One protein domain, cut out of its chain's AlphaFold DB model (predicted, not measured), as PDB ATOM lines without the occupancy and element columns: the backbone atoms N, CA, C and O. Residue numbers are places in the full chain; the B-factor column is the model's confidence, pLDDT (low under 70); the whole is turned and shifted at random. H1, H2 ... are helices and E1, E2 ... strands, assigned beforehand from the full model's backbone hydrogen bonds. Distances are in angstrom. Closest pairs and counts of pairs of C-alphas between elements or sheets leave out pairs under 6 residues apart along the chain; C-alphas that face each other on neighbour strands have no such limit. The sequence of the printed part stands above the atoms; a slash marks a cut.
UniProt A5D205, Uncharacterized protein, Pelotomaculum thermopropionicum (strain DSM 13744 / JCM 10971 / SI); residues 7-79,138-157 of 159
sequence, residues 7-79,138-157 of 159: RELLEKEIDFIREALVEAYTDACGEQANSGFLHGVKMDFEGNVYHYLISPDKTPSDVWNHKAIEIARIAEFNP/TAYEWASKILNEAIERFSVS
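What this domain is: This is residues 7 to 79 and 138 to 157 of the 159 residues of an uncharacterized protein of Pelotomaculum thermopropionicum (strain DSM 13744 / JCM 10971 / SI) (UniProt A5D205). A strongly twisted sheet of three strands has the long helix H2 packed along one face, and a second long helix, H4, packs on H2 at a slant with its residues 139 to 147 and reaches on to the edge strand E3. The link from E2 to E3 folds over the opposite face with the short helix H3, while the short helix H1 makes a corner with H2 and meets residues 151 to 155 of H4. The 93 printed residues, with four named helices and three named strands, run H1, H2, E1, E2, H3, E3, H4; the sheet's order is E2, E1, E3, antiparallel throughout, and the class is mixed, helices and strands. The whole is compact, with a radius of gyration of the C-alphas of 12.9 A and spans of 38 by 29 by 21 A.

Where its parts are: Find C-alpha 7 at (6.860, -2.894, -16.528), where H1 begins; it runs to residue 12. H2 takes residues 14 to 28, 20.9 A long, and ends at C-alpha 28, (14.951, 2.902, -40.751). Next read E1, residues 38 to 44, 19.0 A, and E2, residues 49 to 54, 15.8 A. H3 is residues 61 to 64, and E3, residues 68 to 75, spans 20.4 A and bends by 56 degrees at residue 71. After the cut, H4 runs 26.1 A from residue 138 to C-alpha 155 at (1.145, -5.547, -17.748).

How they stand to each other: Start at the inner strand E1, which forms a hairpin with E2; there N 40 and O 52 are 2.8 A apart, within hydrogen-bond range. Beside E3, look for N 41 and O 72, 2.9 A apart. E2, H3 and E3 make a split strand-helix-strand unit, two strands running the same way with E1 between them, and its crossover is right-handed. H2 is on the sheet at a height of 8.2 A and runs along the strands, 13 degrees from E1 on the local plane; its closest C-alphas to E1 are those of Ala 24 and His 39, 5.4 A. H2 and H4 with the sheet make two layers, helices on one face of a sheet. H4 touches H2 with residues 139 to 147 alone, closest at the C-alphas of Leu 21 and Ala 143, 5.2 A, at a steep tilt of 52 degrees, opposite ways. H1 touches H4, closest at the C-alphas of Arg 7 and Phe 154, 5.4 A, and only grazes the sheet with residues 9 to 10. H3 and H2 lie on opposite faces; the closest C-alphas of H3 and E3 are those of Val 63 and Ile 69, 5.4 A. In H1, H2 and H4 every O i to N i+4 pair is within hydrogen-bond range; H3 is too short for one.

The domain as a whole: The two C-alphas farthest apart, those of Glu 31 and Ser 157, are 40.4 A apart. Residues 80 to 137 are not printed, and C-alphas 79 and 138 stand 10.6 A apart across this cut. Of the links printed whole, none is long. Mean pLDDT of the printed part is 91.9; residues 31 to 34 and 156 to 157 are under 70.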
ATOM      1  N   ARG A   7       7.792  -4.016 -16.417       91.25
ATOM      2  CA  ARG A   7       6.860  -2.894 -16.528       91.25
ATOM      3  C   ARG A   7       7.374  -1.668 -15.782       91.25
ATOM      4  O   ARG A   7       7.421  -0.594 -16.361       91.25
ATOM      5  N   GLU A   8       7.773  -1.843 -14.528       91.75
ATOM      6  CA  GLU A   8       8.283  -0.745 -13.702       91.75
ATOM      7  C   GLU A   8       9.567  -0.148 -14.290       91.75
ATOM      8  O   GLU A   8       9.719   1.071 -14.308       91.75
ATOM      9  N   LEU A   9      10.452  -0.982 -14.850       92.94
ATOM     10  CA  LEU A   9      11.630  -0.493 -15.572       92.94
ATOM     11  C   LEU A   9      11.250   0.300 -16.832       92.94
ATOM     12  O   LEU A   9      11.787   1.382 -17.047       92.94
ATOM     13  N   LEU A  10      10.298  -0.186 -17.634       94.12
ATOM     14  CA  LEU A  10       9.822   0.535 -18.820       94.12
ATOM     15  C   LEU A  10       9.182   1.877 -18.449       94.12
ATOM     16  O   LEU A  10       9.440   2.875 -19.111       94.12
ATOM     17  N   GLU A  11       8.363   1.904 -17.395       93.94
ATOM     18  CA  GLU A  11       7.703   3.117 -16.900       93.94
ATOM     19  C   GLU A  11       8.716   4.133 -16.340       93.94
ATOM     20  O   GLU A  11       8.527   5.340 -16.498       93.94
ATOM     21  N   LYS A  12       9.814   3.665 -15.733       94.81
ATOM     22  CA  LYS A  12      10.899   4.517 -15.225       94.81
ATOM     23  C   LYS A  12      11.734   5.150 -16.340       94.81
ATOM     24  O   LYS A  12      12.168   6.288 -16.187       94.81
ATOM     25  N   GLU A  13      11.927   4.441 -17.450       96.19
ATOM     26  CA  GLU A  13      12.828   4.842 -18.543       96.19
ATOM     27  C   GLU A  13      12.076   5.308 -19.810       96.19
ATOM     28  O   GLU A  13      12.626   5.297 -20.912       96.19
ATOM     29  N   ILE A  14      10.813   5.742 -19.671       95.81
ATOM     30  CA  ILE A  14       9.912   6.134 -20.777       95.81
ATOM     31  C   ILE A  14      10.574   7.068 -21.792       95.81
ATOM     32  O   ILE A  14      10.435   6.861 -22.999       95.81
ATOM     33  N   ASP A  15      11.262   8.108 -21.322       95.94
ATOM     34  CA  ASP A  15      11.802   9.137 -22.209       95.94
ATOM     35  C   ASP A  15      12.989   8.613 -23.023       95.94
ATOM     36  O   ASP A  15      13.013   8.811 -24.237       95.94
ATOM     37  N   PHE A  16      13.890   7.845 -22.401       97.12
ATOM     38  CA  PHE A  16      15.014   7.209 -23.094       97.12
ATOM     39  C   PHE A  16      14.550   6.152 -24.095       97.12
ATOM     40  O   PHE A  16      15.079   6.061 -25.201       97.12
ATOM     41  N   ILE A  17      13.525   5.369 -23.742       97.75
ATOM     42  CA  ILE A  17      12.943   4.391 -24.663       97.75
ATOM     43  C   ILE A  17      12.318   5.099 -25.863       97.75
ATOM     44  O   ILE A  17      12.529   4.684 -27.002       97.75
ATOM     45  N   ARG A  18      11.549   6.166 -25.624       97.81
ATOM     46  CA  ARG A  18      10.902   6.920 -26.699       97.81
ATOM     47  C   ARG A  18      11.933   7.561 -27.623       97.81
ATOM     48  O   ARG A  18      11.756   7.490 -28.833       97.81
ATOM     49  N   GLU A  19      12.988   8.152 -27.073       97.56
ATOM     50  CA  GLU A  19      14.088   8.730 -27.851       97.56
ATOM     51  C   GLU A  19      14.756   7.671 -28.739       97.56
ATOM     52  O   GLU A  19      14.827   7.856 -29.954       97.56
ATOM     53  N   ALA A  20      15.114   6.513 -28.175       98.00
ATOM     54  CA  ALA A  20      15.702   5.412 -28.938       98.00
ATOM     55  C   ALA A  20      14.753   4.856 -30.016       98.00
ATOM     56  O   ALA A  20      15.194   4.435 -31.084       98.00
ATOM     57  N   LEU A  21      13.440   4.844 -29.766       98.31
ATOM     58  CA  LEU A  21      12.438   4.464 -30.766       98.31
ATOM     59  C   LEU A  21      12.351   5.497 -31.899       98.31
ATOM     60  O   LEU A  21      12.281   5.111 -33.065       98.31
ATOM     61  N   VAL A  22      12.384   6.794 -31.586       97.81
ATOM     62  CA  VAL A  22      12.424   7.857 -32.604       97.81
ATOM     63  C   VAL A  22      13.680   7.732 -33.463       97.81
ATOM     64  O   VAL A  22      13.579   7.815 -34.688       97.81
ATOM     65  N   GLU A  23      14.837   7.483 -32.853       96.50
ATOM     66  CA  GLU A  23      16.099   7.244 -33.561       96.50
ATOM     67  C   GLU A  23      16.005   6.002 -34.457       96.50
ATOM     68  O   GLU A  23      16.267   6.083 -35.655       96.50
ATOM     69  N   ALA A  24      15.498   4.880 -33.935       96.75
ATOM     70  CA  ALA A  24      15.320   3.658 -34.715       96.75
ATOM     71  C   ALA A  24      14.387   3.837 -35.920       96.75
ATOM     72  O   ALA A  24      14.660   3.298 -36.991       96.75
ATOM     73  N   TYR A  25      13.296   4.587 -35.757       96.50
ATOM     74  CA  TYR A  25      12.379   4.904 -36.850       96.50
ATOM     75  C   TYR A  25      13.022   5.827 -37.885       96.50
ATOM     76  O   TYR A  25      12.843   5.626 -39.085       96.50
ATOM     77  N   THR A  26      13.767   6.831 -37.418       94.88
ATOM     78  CA  THR A  26      14.484   7.783 -38.273       94.88
ATOM     79  C   THR A  26      15.514   7.064 -39.128       94.88
ATOM     80  O   THR A  26      15.515   7.242 -40.340       94.88
ATOM     81  N   ASP A  27      16.322   6.198 -38.523       93.31
ATOM     82  CA  ASP A  27      17.366   5.465 -39.233       93.31
ATOM     83  C   ASP A  27      16.800   4.407 -40.187       93.31
ATOM     84  O   ASP A  27      17.366   4.172 -41.253       93.31
ATOM     85  N   ALA A  28      15.657   3.804 -39.846       93.69
ATOM     86  CA  ALA A  28      14.951   2.902 -40.751       93.69
ATOM     87  C   ALA A  28      14.327   3.633 -41.955       93.69
ATOM     88  O   ALA A  28      14.048   3.010 -42.978       93.69
ATOM     89  N   CYS A  29      14.086   4.938 -41.844       92.62
ATOM     90  CA  CYS A  29      13.463   5.747 -42.882       92.62
ATOM     91  C   CYS A  29      14.534   6.361 -43.791       92.62
ATOM     92  O   CYS A  29      15.188   7.339 -43.431       92.62
ATOM     93  N   GLY A  30      14.715   5.819 -44.997       83.94
ATOM     94  CA  GLY A  30      15.836   6.242 -45.837       83.94
ATOM     95  C   GLY A  30      15.672   6.017 -47.334       83.94
ATOM     96  O   GLY A  30      14.852   5.228 -47.798       83.94
ATOM     97  N   GLU A  31      16.526   6.709 -48.091       69.50
ATOM     98  CA  GLU A  31      16.577   6.684 -49.562       69.50
ATOM     99  C   GLU A  31      16.896   5.279 -50.108       69.50
ATOM    100  O   GLU A  31      16.377   4.868 -51.144       69.50
ATOM    101  N   GLN A  32      17.729   4.518 -49.385       66.31
ATOM    102  CA  GLN A  32      18.180   3.168 -49.753       66.31
ATOM    103  C   GLN A  32      17.518   2.057 -48.938       66.31
ATOM    104  O   GLN A  32      18.070   0.961 -48.842       66.31
ATOM    105  N   ALA A  33      16.354   2.328 -48.351       66.12
ATOM    106  CA  ALA A  33      15.639   1.336 -47.576       66.12
ATOM    107  C   ALA A  33      15.395   0.068 -48.396       66.12
ATOM    108  O   ALA A  33      14.665   0.123 -49.385       66.12
ATOM    109  N   ASN A  34      16.085  -1.011 -48.010       63.91
ATOM    110  CA  ASN A  34      16.097  -2.374 -48.573       63.91
ATOM    111  C   ASN A  34      17.461  -3.058 -48.337       63.91
ATOM    112  O   ASN A  34      17.781  -4.049 -49.002       63.91
ATOM    113  N   SER A  35      18.277  -2.589 -47.386       74.25
ATOM    114  CA  SER A  35      19.528  -3.263 -47.014       74.25
ATOM    115  C   SER A  35      19.289  -4.671 -46.446       74.25
ATOM    116  O   SER A  35      20.212  -5.481 -46.339       74.25
ATOM    117  N   GLY A  36      18.033  -4.973 -46.094       83.00
ATOM    118  CA  GLY A  36      17.619  -6.221 -45.476       83.00
ATOM    119  C   GLY A  36      17.911  -6.257 -43.983       83.00
ATOM    120  O   GLY A  36      17.838  -7.331 -43.400       83.00
ATOM    121  N   PHE A  37      18.246  -5.124 -43.360       90.69
ATOM    122  CA  PHE A  37      18.419  -5.013 -41.917       90.69
ATOM    123  C   PHE A  37      17.172  -4.436 -41.226       90.69
ATOM    124  O   PHE A  37      16.291  -3.840 -41.848       90.69
ATOM    125  N   LEU A  38      17.095  -4.666 -39.917       94.56
ATOM    126  CA  LEU A  38      16.086  -4.127 -39.016       94.56
ATOM    127  C   LEU A  38      16.763  -3.224 -37.986       94.56
ATOM    128  O   LEU A  38      17.760  -3.630 -37.377       94.56
ATOM    129  N   HIS A  39      16.181  -2.057 -37.739       96.19
ATOM    130  CA  HIS A  39      16.533  -1.201 -36.611       96.19
ATOM    131  C   HIS A  39      15.672  -1.603 -35.418       96.19
ATOM    132  O   HIS A  39      14.452  -1.708 -35.533       96.19
ATOM    133  N   GLY A  40      16.289  -1.871 -34.276       97.00
ATOM    134  CA  GLY A  40      15.594  -2.342 -33.086       97.00
ATOM    135  C   GLY A  40      15.993  -1.589 -31.835       97.00
ATOM    136  O   GLY A  40      17.068  -1.002 -31.756       97.00
ATOM    137  N   VAL A  41      15.113  -1.636 -30.842       98.19
ATOM    138  CA  VAL A  41      15.341  -1.069 -29.513       98.19
ATOM    139  C   VAL A  41      15.174  -2.172 -28.484       98.19
ATOM    140  O   VAL A  41      14.208  -2.942 -28.528       98.19
ATOM    141  N   LYS A  42      16.126  -2.275 -27.563       97.44
ATOM    142  CA  LYS A  42      16.092  -3.216 -26.440       97.44
ATOM    143  C   LYS A  42      16.457  -2.513 -25.141       97.44
ATOM    144  O   LYS A  42      17.105  -1.472 -25.166       97.44
ATOM    145  N   MET A  43      16.074  -3.119 -24.028       97.06
ATOM    146  CA  MET A  43      16.418  -2.648 -22.690       97.06
ATOM    147  C   MET A  43      16.914  -3.812 -21.836       97.06
ATOM    148  O   MET A  43      16.322  -4.895 -21.873       97.06
ATOM    149  N   ASP A  44      18.001  -3.607 -21.100       95.44
ATOM    150  CA  ASP A  44      18.528  -4.600 -20.161       95.44
ATOM    151  C   ASP A  44      17.869  -4.507 -18.770       95.44
ATOM    152  O   ASP A  44      17.016  -3.659 -18.509       95.44
ATOM    153  N   PHE A  45      18.235  -5.416 -17.864       91.31
ATOM    154  CA  PHE A  45      17.691  -5.442 -16.500       91.31
ATOM    155  C   PHE A  45      18.187  -4.293 -15.604       91.31
ATOM    156  O   PHE A  45      17.662  -4.125 -14.504       91.31
ATOM    157  N   GLU A  46      19.192  -3.531 -16.041       92.00
ATOM    158  CA  GLU A  46      19.682  -2.334 -15.350       92.00
ATOM    159  C   GLU A  46      18.916  -1.074 -15.793       92.00
ATOM    160  O   GLU A  46      19.070  -0.016 -15.184       92.00
ATOM    161  N   GLY A  47      18.054  -1.196 -16.810       92.56
ATOM    162  CA  GLY A  47      17.305  -0.090 -17.401       92.56
ATOM    163  C   GLY A  47      18.066   0.633 -18.512       92.56
ATOM    164  O   GLY A  47      17.597   1.659 -18.996       92.56
ATOM    165  N   ASN A  48      19.217   0.119 -18.956       96.44
ATOM    166  CA  ASN A  48      19.931   0.721 -20.075       96.44
ATOM    167  C   ASN A  48      19.190   0.416 -21.381       96.44
ATOM    168  O   ASN A  48      18.871  -0.741 -21.677       96.44
ATOM    169  N   VAL A  49      18.948   1.455 -22.178       97.56
ATOM    170  CA  VAL A  49      18.263   1.372 -23.473       97.56
ATOM    171  C   VAL A  49      19.292   1.381 -24.598       97.56
ATOM    172  O   VAL A  49      20.217   2.191 -24.605       97.56
ATOM    173  N   TYR A  50      19.116   0.489 -25.572       97.50
ATOM    174  CA  TYR A  50      20.016   0.350 -26.710       97.50
ATOM    175  C   TYR A  50      19.246   0.322 -28.022       97.50
ATOM    176  O   TYR A  50      18.375  -0.533 -28.219       97.50
ATOM    177  N   HIS A  51      19.651   1.184 -28.946       97.00
ATOM    178  CA  HIS A  51      19.352   1.055 -30.367       97.00
ATOM    179  C   HIS A  51      20.377   0.128 -31.039       97.00
ATOM    180  O   HIS A  51      21.558   0.120 -30.683       97.00
ATOM    181  N   TYR A  52      19.930  -0.722 -31.962       95.56
ATOM    182  CA  TYR A  52      20.795  -1.670 -32.662       95.56
ATOM    183  C   TYR A  52      20.299  -1.979 -34.079       95.56
ATOM    184  O   TYR A  52      19.118  -1.839 -34.388       95.56
ATOM    185  N   LEU A  53      21.213  -2.473 -34.918       95.25
ATOM    186  CA  LEU A  53      20.942  -2.957 -36.272       95.25
ATOM    187  C   LEU A  53      21.124  -4.479 -36.326       95.25
ATOM    188  O   LEU A  53      22.130  -5.003 -35.838       95.25
ATOM    189  N   ILE A  54      20.173  -5.207 -36.912       95.38
ATOM    190  CA  ILE A  54      20.227  -6.674 -36.975       95.38
ATOM    191  C   ILE A  54      19.658  -7.233 -38.279       95.38
ATOM    192  O   ILE A  54      18.796  -6.629 -38.906       95.38
ATOM    193  N   SER A  55      20.124  -8.412 -38.695       93.69
ATOM    194  CA  SER A  55      19.483  -9.169 -39.777       93.69
ATOM    195  C   SER A  55      18.118  -9.728 -39.321       93.69
ATOM    196  O   SER A  55      17.969 -10.041 -38.138       93.69
ATOM    197  N   PRO A  56      17.127  -9.915 -40.211       91.25
ATOM    198  CA  PRO A  56      15.747 -10.222 -39.825       91.25
ATOM    199  C   PRO A  56      15.577 -11.613 -39.207       91.25
ATOM    200  O   PRO A  56      14.635 -11.858 -38.459       91.25
ATOM    201  N   ASP A  57      16.504 -12.517 -39.516       92.25
ATOM    202  CA  ASP A  57      16.583 -13.895 -39.042       92.25
ATOM    203  C   ASP A  57      17.330 -14.041 -37.707       92.25
ATOM    204  O   ASP A  57      17.472 -15.151 -37.191       92.25
ATOM    205  N   LYS A  58      17.822 -12.938 -37.133       94.12
ATOM    206  CA  LYS A  58      18.631 -12.950 -35.913       94.12
ATOM    207  C   LYS A  58      17.903 -12.302 -34.741       94.12
ATOM    208  O   LYS A  58      17.001 -11.485 -34.884       94.12
ATOM    209  N   THR A  59      18.331 -12.679 -33.542       94.75
ATOM    210  CA  THR A  59      17.905 -12.083 -32.270       94.75
ATOM    211  C   THR A  59      19.156 -11.653 -31.509       94.75
ATOM    212  O   THR A  59      20.137 -12.407 -31.512       94.75
ATOM    213  N   PRO A  60      19.178 -10.469 -30.866       95.50
ATOM    214  CA  PRO A  60      20.310 -10.070 -30.039       95.50
ATOM    215  C   PRO A  60      20.614 -11.123 -28.962       95.50
ATOM    216  O   PRO A  60      19.707 -11.668 -28.337       95.50
ATOM    217  N   SER A  61      21.896 -11.426 -28.744       94.81
ATOM    218  CA  SER A  61      22.315 -12.513 -27.841       94.81
ATOM    219  C   SER A  61      21.842 -12.309 -26.396       94.81
ATOM    220  O   SER A  61      21.476 -13.258 -25.710       94.81
ATOM    221  N   ASP A  62      21.821 -11.073 -25.914       95.06
ATOM    222  CA  ASP A  62      21.310 -10.715 -24.591       95.06
ATOM    223  C   ASP A  62      19.792 -10.865 -24.475       95.06
ATOM    224  O   ASP A  62      19.317 -11.340 -23.445       95.06
ATOM    225  N   VAL A  63      19.044 -10.559 -25.535       94.50
ATOM    226  CA  VAL A  63      17.604 -10.850 -25.609       94.50
ATOM    227  C   VAL A  63      17.362 -12.364 -25.602       94.50
ATOM    228  O   VAL A  63      16.551 -12.856 -24.820       94.50
ATOM    229  N   TRP A  64      18.121 -13.125 -26.398       94.38
ATOM    230  CA  TRP A  64      18.040 -14.593 -26.441       94.38
ATOM    231  C   TRP A  64      18.343 -15.247 -25.087       94.38
ATOM    232  O   TRP A  64      17.692 -16.206 -24.689       94.38
ATOM    233  N   ASN A  65      19.317 -14.705 -24.356       93.12
ATOM    234  CA  ASN A  65      19.718 -15.198 -23.040       93.12
ATOM    235  C   ASN A  65      18.908 -14.581 -21.883       93.12
ATOM    236  O   ASN A  65      19.333 -14.691 -20.731       93.12
ATOM    237  N   HIS A  66      17.779 -13.921 -22.167       89.88
ATOM    238  CA  HIS A  66      16.887 -13.299 -21.179       89.88
ATOM    239  C   HIS A  66      17.561 -12.262 -20.258       89.88
ATOM    240  O   HIS A  66      17.130 -12.052 -19.124       89.88
ATOM    241  N   LYS A  67      18.623 -11.607 -20.739       92.19
ATOM    242  CA  LYS A  67      19.308 -10.491 -20.059       92.19
ATOM    243  C   LYS A  67      18.779  -9.122 -20.489       92.19
ATOM    244  O   LYS A  67      19.050  -8.130 -19.826       92.19
ATOM    245  N   ALA A  68      18.035  -9.082 -21.587       95.50
ATOM    246  CA  ALA A  68      17.362  -7.901 -22.096       95.50
ATOM    247  C   ALA A  68      15.997  -8.284 -22.673       95.50
ATOM    248  O   ALA A  68      15.751  -9.449 -23.002       95.50
ATOM    249  N   ILE A  69      15.129  -7.294 -22.834       95.38
ATOM    250  CA  ILE A  69      13.894  -7.408 -23.604       95.38
ATOM    251  C   ILE A  69      14.003  -6.575 -24.873       95.38
ATOM    252  O   ILE A  69      14.512  -5.458 -24.864       95.38
ATOM    253  N   GLU A  70      13.496  -7.114 -25.974       96.12
ATOM    254  CA  GLU A  70      13.292  -6.333 -27.188       96.12
ATOM    255  C   GLU A  70      11.986  -5.546 -27.052       96.12
ATOM    256  O   GLU A  70      10.914  -6.118 -26.815       96.12
ATOM    257  N   ILE A  71      12.085  -4.227 -27.179       96.62
ATOM    258  CA  ILE A  71      10.940  -3.321 -27.132       96.62
ATOM    259  C   ILE A  71      10.273  -3.311 -28.503       96.62
ATOM    260  O   ILE A  71       9.078  -3.582 -28.601       96.62
ATOM    261  N   ALA A  72      11.058  -3.085 -29.558       96.56
ATOM    262  CA  ALA A  72      10.562  -3.049 -30.927       96.56
ATOM    263  C   ALA A  72      11.654  -3.341 -31.955       96.56
ATOM    264  O   ALA A  72      12.848  -3.255 -31.660       96.56
ATOM    265  N   ARG A  73      11.211  -3.622 -33.181       95.56
ATOM    266  CA  ARG A  73      12.034  -3.635 -34.390       95.56
ATOM    267  C   ARG A  73      11.239  -3.066 -35.561       95.56
ATOM    268  O   ARG A  73      10.026  -3.262 -35.629       95.56
ATOM    269  N   ILE A  74      11.919  -2.405 -36.485       95.12
ATOM    270  CA  ILE A  74      11.352  -1.837 -37.703       95.12
ATOM    271  C   ILE A  74      12.275  -2.160 -38.878       95.12
ATOM    272  O   ILE A  74      13.498  -2.065 -38.772       95.12
ATOM    273  N   ALA A  75      11.685  -2.622 -39.979       93.50
ATOM    274  CA  ALA A  75      12.418  -2.817 -41.223       93.50
ATOM    275  C   ALA A  75      12.686  -1.464 -41.869       93.50
ATOM    276  O   ALA A  75      11.853  -0.568 -41.752       93.50
ATOM    277  N   GLU A  76      13.810  -1.334 -42.565       93.25
ATOM    278  CA  GLU A  76      14.027  -0.149 -43.385       93.25
ATOM    279  C   GLU A  76      12.892   0.032 -44.403       93.25
ATOM    280  O   GLU A  76      12.442  -0.931 -45.032       93.25
ATOM    281  N   PHE A  77      12.447   1.271 -44.589       90.75
ATOM    282  CA  PHE A  77      11.400   1.625 -45.541       90.75
ATOM    283  C   PHE A  77      11.662   3.001 -46.172       90.75
ATOM    284  O   PHE A  77      12.250   3.889 -45.553       90.75
ATOM    285  N   ASN A  78      11.233   3.176 -47.425       88.44
ATOM    286  CA  ASN A  78      11.240   4.480 -48.084       88.44
ATOM    287  C   ASN A  78       9.793   5.001 -48.112       88.44
ATOM    288  O   ASN A  78       8.962   4.416 -48.812       88.44
ATOM    289  N   PRO A  79       9.473   6.096 -47.398       86.56
ATOM    290  CA  PRO A  79       8.112   6.627 -47.315       86.56
ATOM    291  C   PRO A  79       7.571   7.186 -48.638       86.56
ATOM    292  O   PRO A  79       6.406   7.584 -48.692       86.56
ATOM    293  N   THR A 138       6.022  11.925 -38.051       94.06
ATOM    294  CA  THR A 138       5.535  10.554 -37.787       94.06
ATOM    295  C   THR A 138       6.306   9.800 -36.707       94.06
ATOM    296  O   THR A 138       5.709   8.991 -35.992       94.06
ATOM    297  N   ALA A 139       7.605  10.058 -36.536       96.25
ATOM    298  CA  ALA A 139       8.466   9.227 -35.692       96.25
ATOM    299  C   ALA A 139       8.032   9.231 -34.219       96.25
ATOM    300  O   ALA A 139       7.986   8.182 -33.578       96.25
ATOM    301  N   TYR A 140       7.658  10.399 -33.685       96.88
ATOM    302  CA  TYR A 140       7.224  10.526 -32.291       96.88
ATOM    303  C   TYR A 140       5.902   9.798 -32.016       96.88
ATOM    304  O   TYR A 140       5.742   9.153 -30.974       96.88
ATOM    305  N   GLU A 141       4.947   9.896 -32.943       97.00
ATOM    306  CA  GLU A 141       3.654   9.222 -32.829       97.00
ATOM    307  C   GLU A 141       3.840   7.703 -32.869       97.00
ATOM    308  O   GLU A 141       3.322   6.992 -32.002       97.00
ATOM    309  N   TRP A 142       4.655   7.215 -33.810       97.12
ATOM    310  CA  TRP A 142       5.026   5.805 -33.885       97.12
ATOM    311  C   TRP A 142       5.698   5.327 -32.593       97.12
ATOM    312  O   TRP A 142       5.246   4.350 -31.995       97.12
ATOM    313  N   ALA A 143       6.714   6.046 -32.108       97.56
ATOM    314  CA  ALA A 143       7.435   5.692 -30.888       97.56
ATOM    315  C   ALA A 143       6.506   5.630 -29.667       97.56
ATOM    316  O   ALA A 143       6.578   4.696 -28.870       97.56
ATOM    317  N   SER A 144       5.588   6.591 -29.541       97.12
ATOM    318  CA  SER A 144       4.620   6.634 -28.440       97.12
ATOM    319  C   SER A 144       3.648   5.457 -28.484       97.12
ATOM    320  O   SER A 144       3.381   4.841 -27.452       97.12
ATOM    321  N   LYS A 145       3.149   5.109 -29.674       97.50
ATOM    322  CA  LYS A 145       2.286   3.940 -29.865       97.50
ATOM    323  C   LYS A 145       3.002   2.650 -29.458       97.50
ATOM    324  O   LYS A 145       2.475   1.888 -28.654       97.50
ATOM    325  N   ILE A 146       4.212   2.441 -29.969       97.31
ATOM    326  CA  ILE A 146       5.009   1.236 -29.713       97.31
ATOM    327  C   ILE A 146       5.388   1.100 -28.234       97.31
ATOM    328  O   ILE A 146       5.318   0.004 -27.678       97.31
ATOM    329  N   LEU A 147       5.746   2.201 -27.571       95.94
ATOM    330  CA  LEU A 147       6.033   2.193 -26.138       95.94
ATOM    331  C   LEU A 147       4.803   1.789 -25.314       95.94
ATOM    332  O   LEU A 147       4.918   0.954 -24.416       95.94
ATOM    333  N   ASN A 148       3.626   2.327 -25.635       95.19
ATOM    334  CA  ASN A 148       2.389   1.954 -24.945       95.19
ATOM    335  C   ASN A 148       2.067   0.465 -25.135       95.19
ATOM    336  O   ASN A 148       1.805  -0.231 -24.156       95.19
ATOM    337  N   GLU A 149       2.179  -0.046 -26.365       94.94
ATOM    338  CA  GLU A 149       2.004  -1.475 -26.664       94.94
ATOM    339  C   GLU A 149       2.999  -2.348 -25.878       94.94
ATOM    340  O   GLU A 149       2.638  -3.409 -25.360       94.94
ATOM    341  N   ALA A 150       4.251  -1.899 -25.729       93.62
ATOM    342  CA  ALA A 150       5.249  -2.596 -24.927       93.62
ATOM    343  C   ALA A 150       4.865  -2.625 -23.436       93.62
ATOM    344  O   ALA A 150       4.895  -3.696 -22.829       93.62
ATOM    345  N   ILE A 151       4.463  -1.495 -22.845       93.69
ATOM    346  CA  ILE A 151       4.035  -1.417 -21.435       93.69
ATOM    347  C   ILE A 151       2.811  -2.313 -21.182       93.69
ATOM    348  O   ILE A 151       2.765  -3.050 -20.190       93.69
ATOM    349  N   GLU A 152       1.837  -2.311 -22.091       92.12
ATOM    350  CA  GLU A 152       0.656  -3.179 -22.021       92.12
ATOM    351  C   GLU A 152       1.037  -4.662 -22.083       92.12
ATOM    352  O   GLU A 152       0.570  -5.456 -21.261       92.12
ATOM    353  N   ARG A 153       1.963  -5.037 -22.973       90.62
ATOM    354  CA  ARG A 153       2.467  -6.415 -23.094       90.62
ATOM    355  C   ARG A 153       3.052  -6.944 -21.783       90.62
ATOM    356  O   ARG A 153       2.853  -8.113 -21.465       90.62
ATOM    357  N   PHE A 154       3.745  -6.106 -21.010       83.56
ATOM    358  CA  PHE A 154       4.313  -6.502 -19.711       83.56
ATOM    359  C   PHE A 154       3.361  -6.300 -18.527       83.56
ATOM    360  O   PHE A 154       3.642  -6.779 -17.427       83.56
ATOM    361  N   SER A 155       2.210  -5.662 -18.747       73.56
ATOM    362  CA  SER A 155       1.145  -5.547 -17.748       73.56
ATOM    363  C   SER A 155       0.390  -6.862 -17.542       73.56
ATOM    364  O   SER A 155      -0.147  -7.094 -16.462       73.56
ATOM    365  N   VAL A 156       0.397  -7.753 -18.538       58.72
ATOM    366  CA  VAL A 156      -0.216  -9.088 -18.468       58.72
ATOM    367  C   VAL A 156       0.832 -10.126 -18.055       58.72
ATOM    368  O   VAL A 156       1.131 -11.071 -18.778       58.72
ATOM    369  N   SER A 157       1.429  -9.948 -16.878       49.78
ATOM    370  CA  SER A 157       2.202 -11.012 -16.229       49.78
ATOM    371  C   SER A 157       1.298 -11.681 -15.201       49.78
ATOM    372  O   SER A 157       1.172 -11.200 -14.078       49.78
TER     373      SER A 157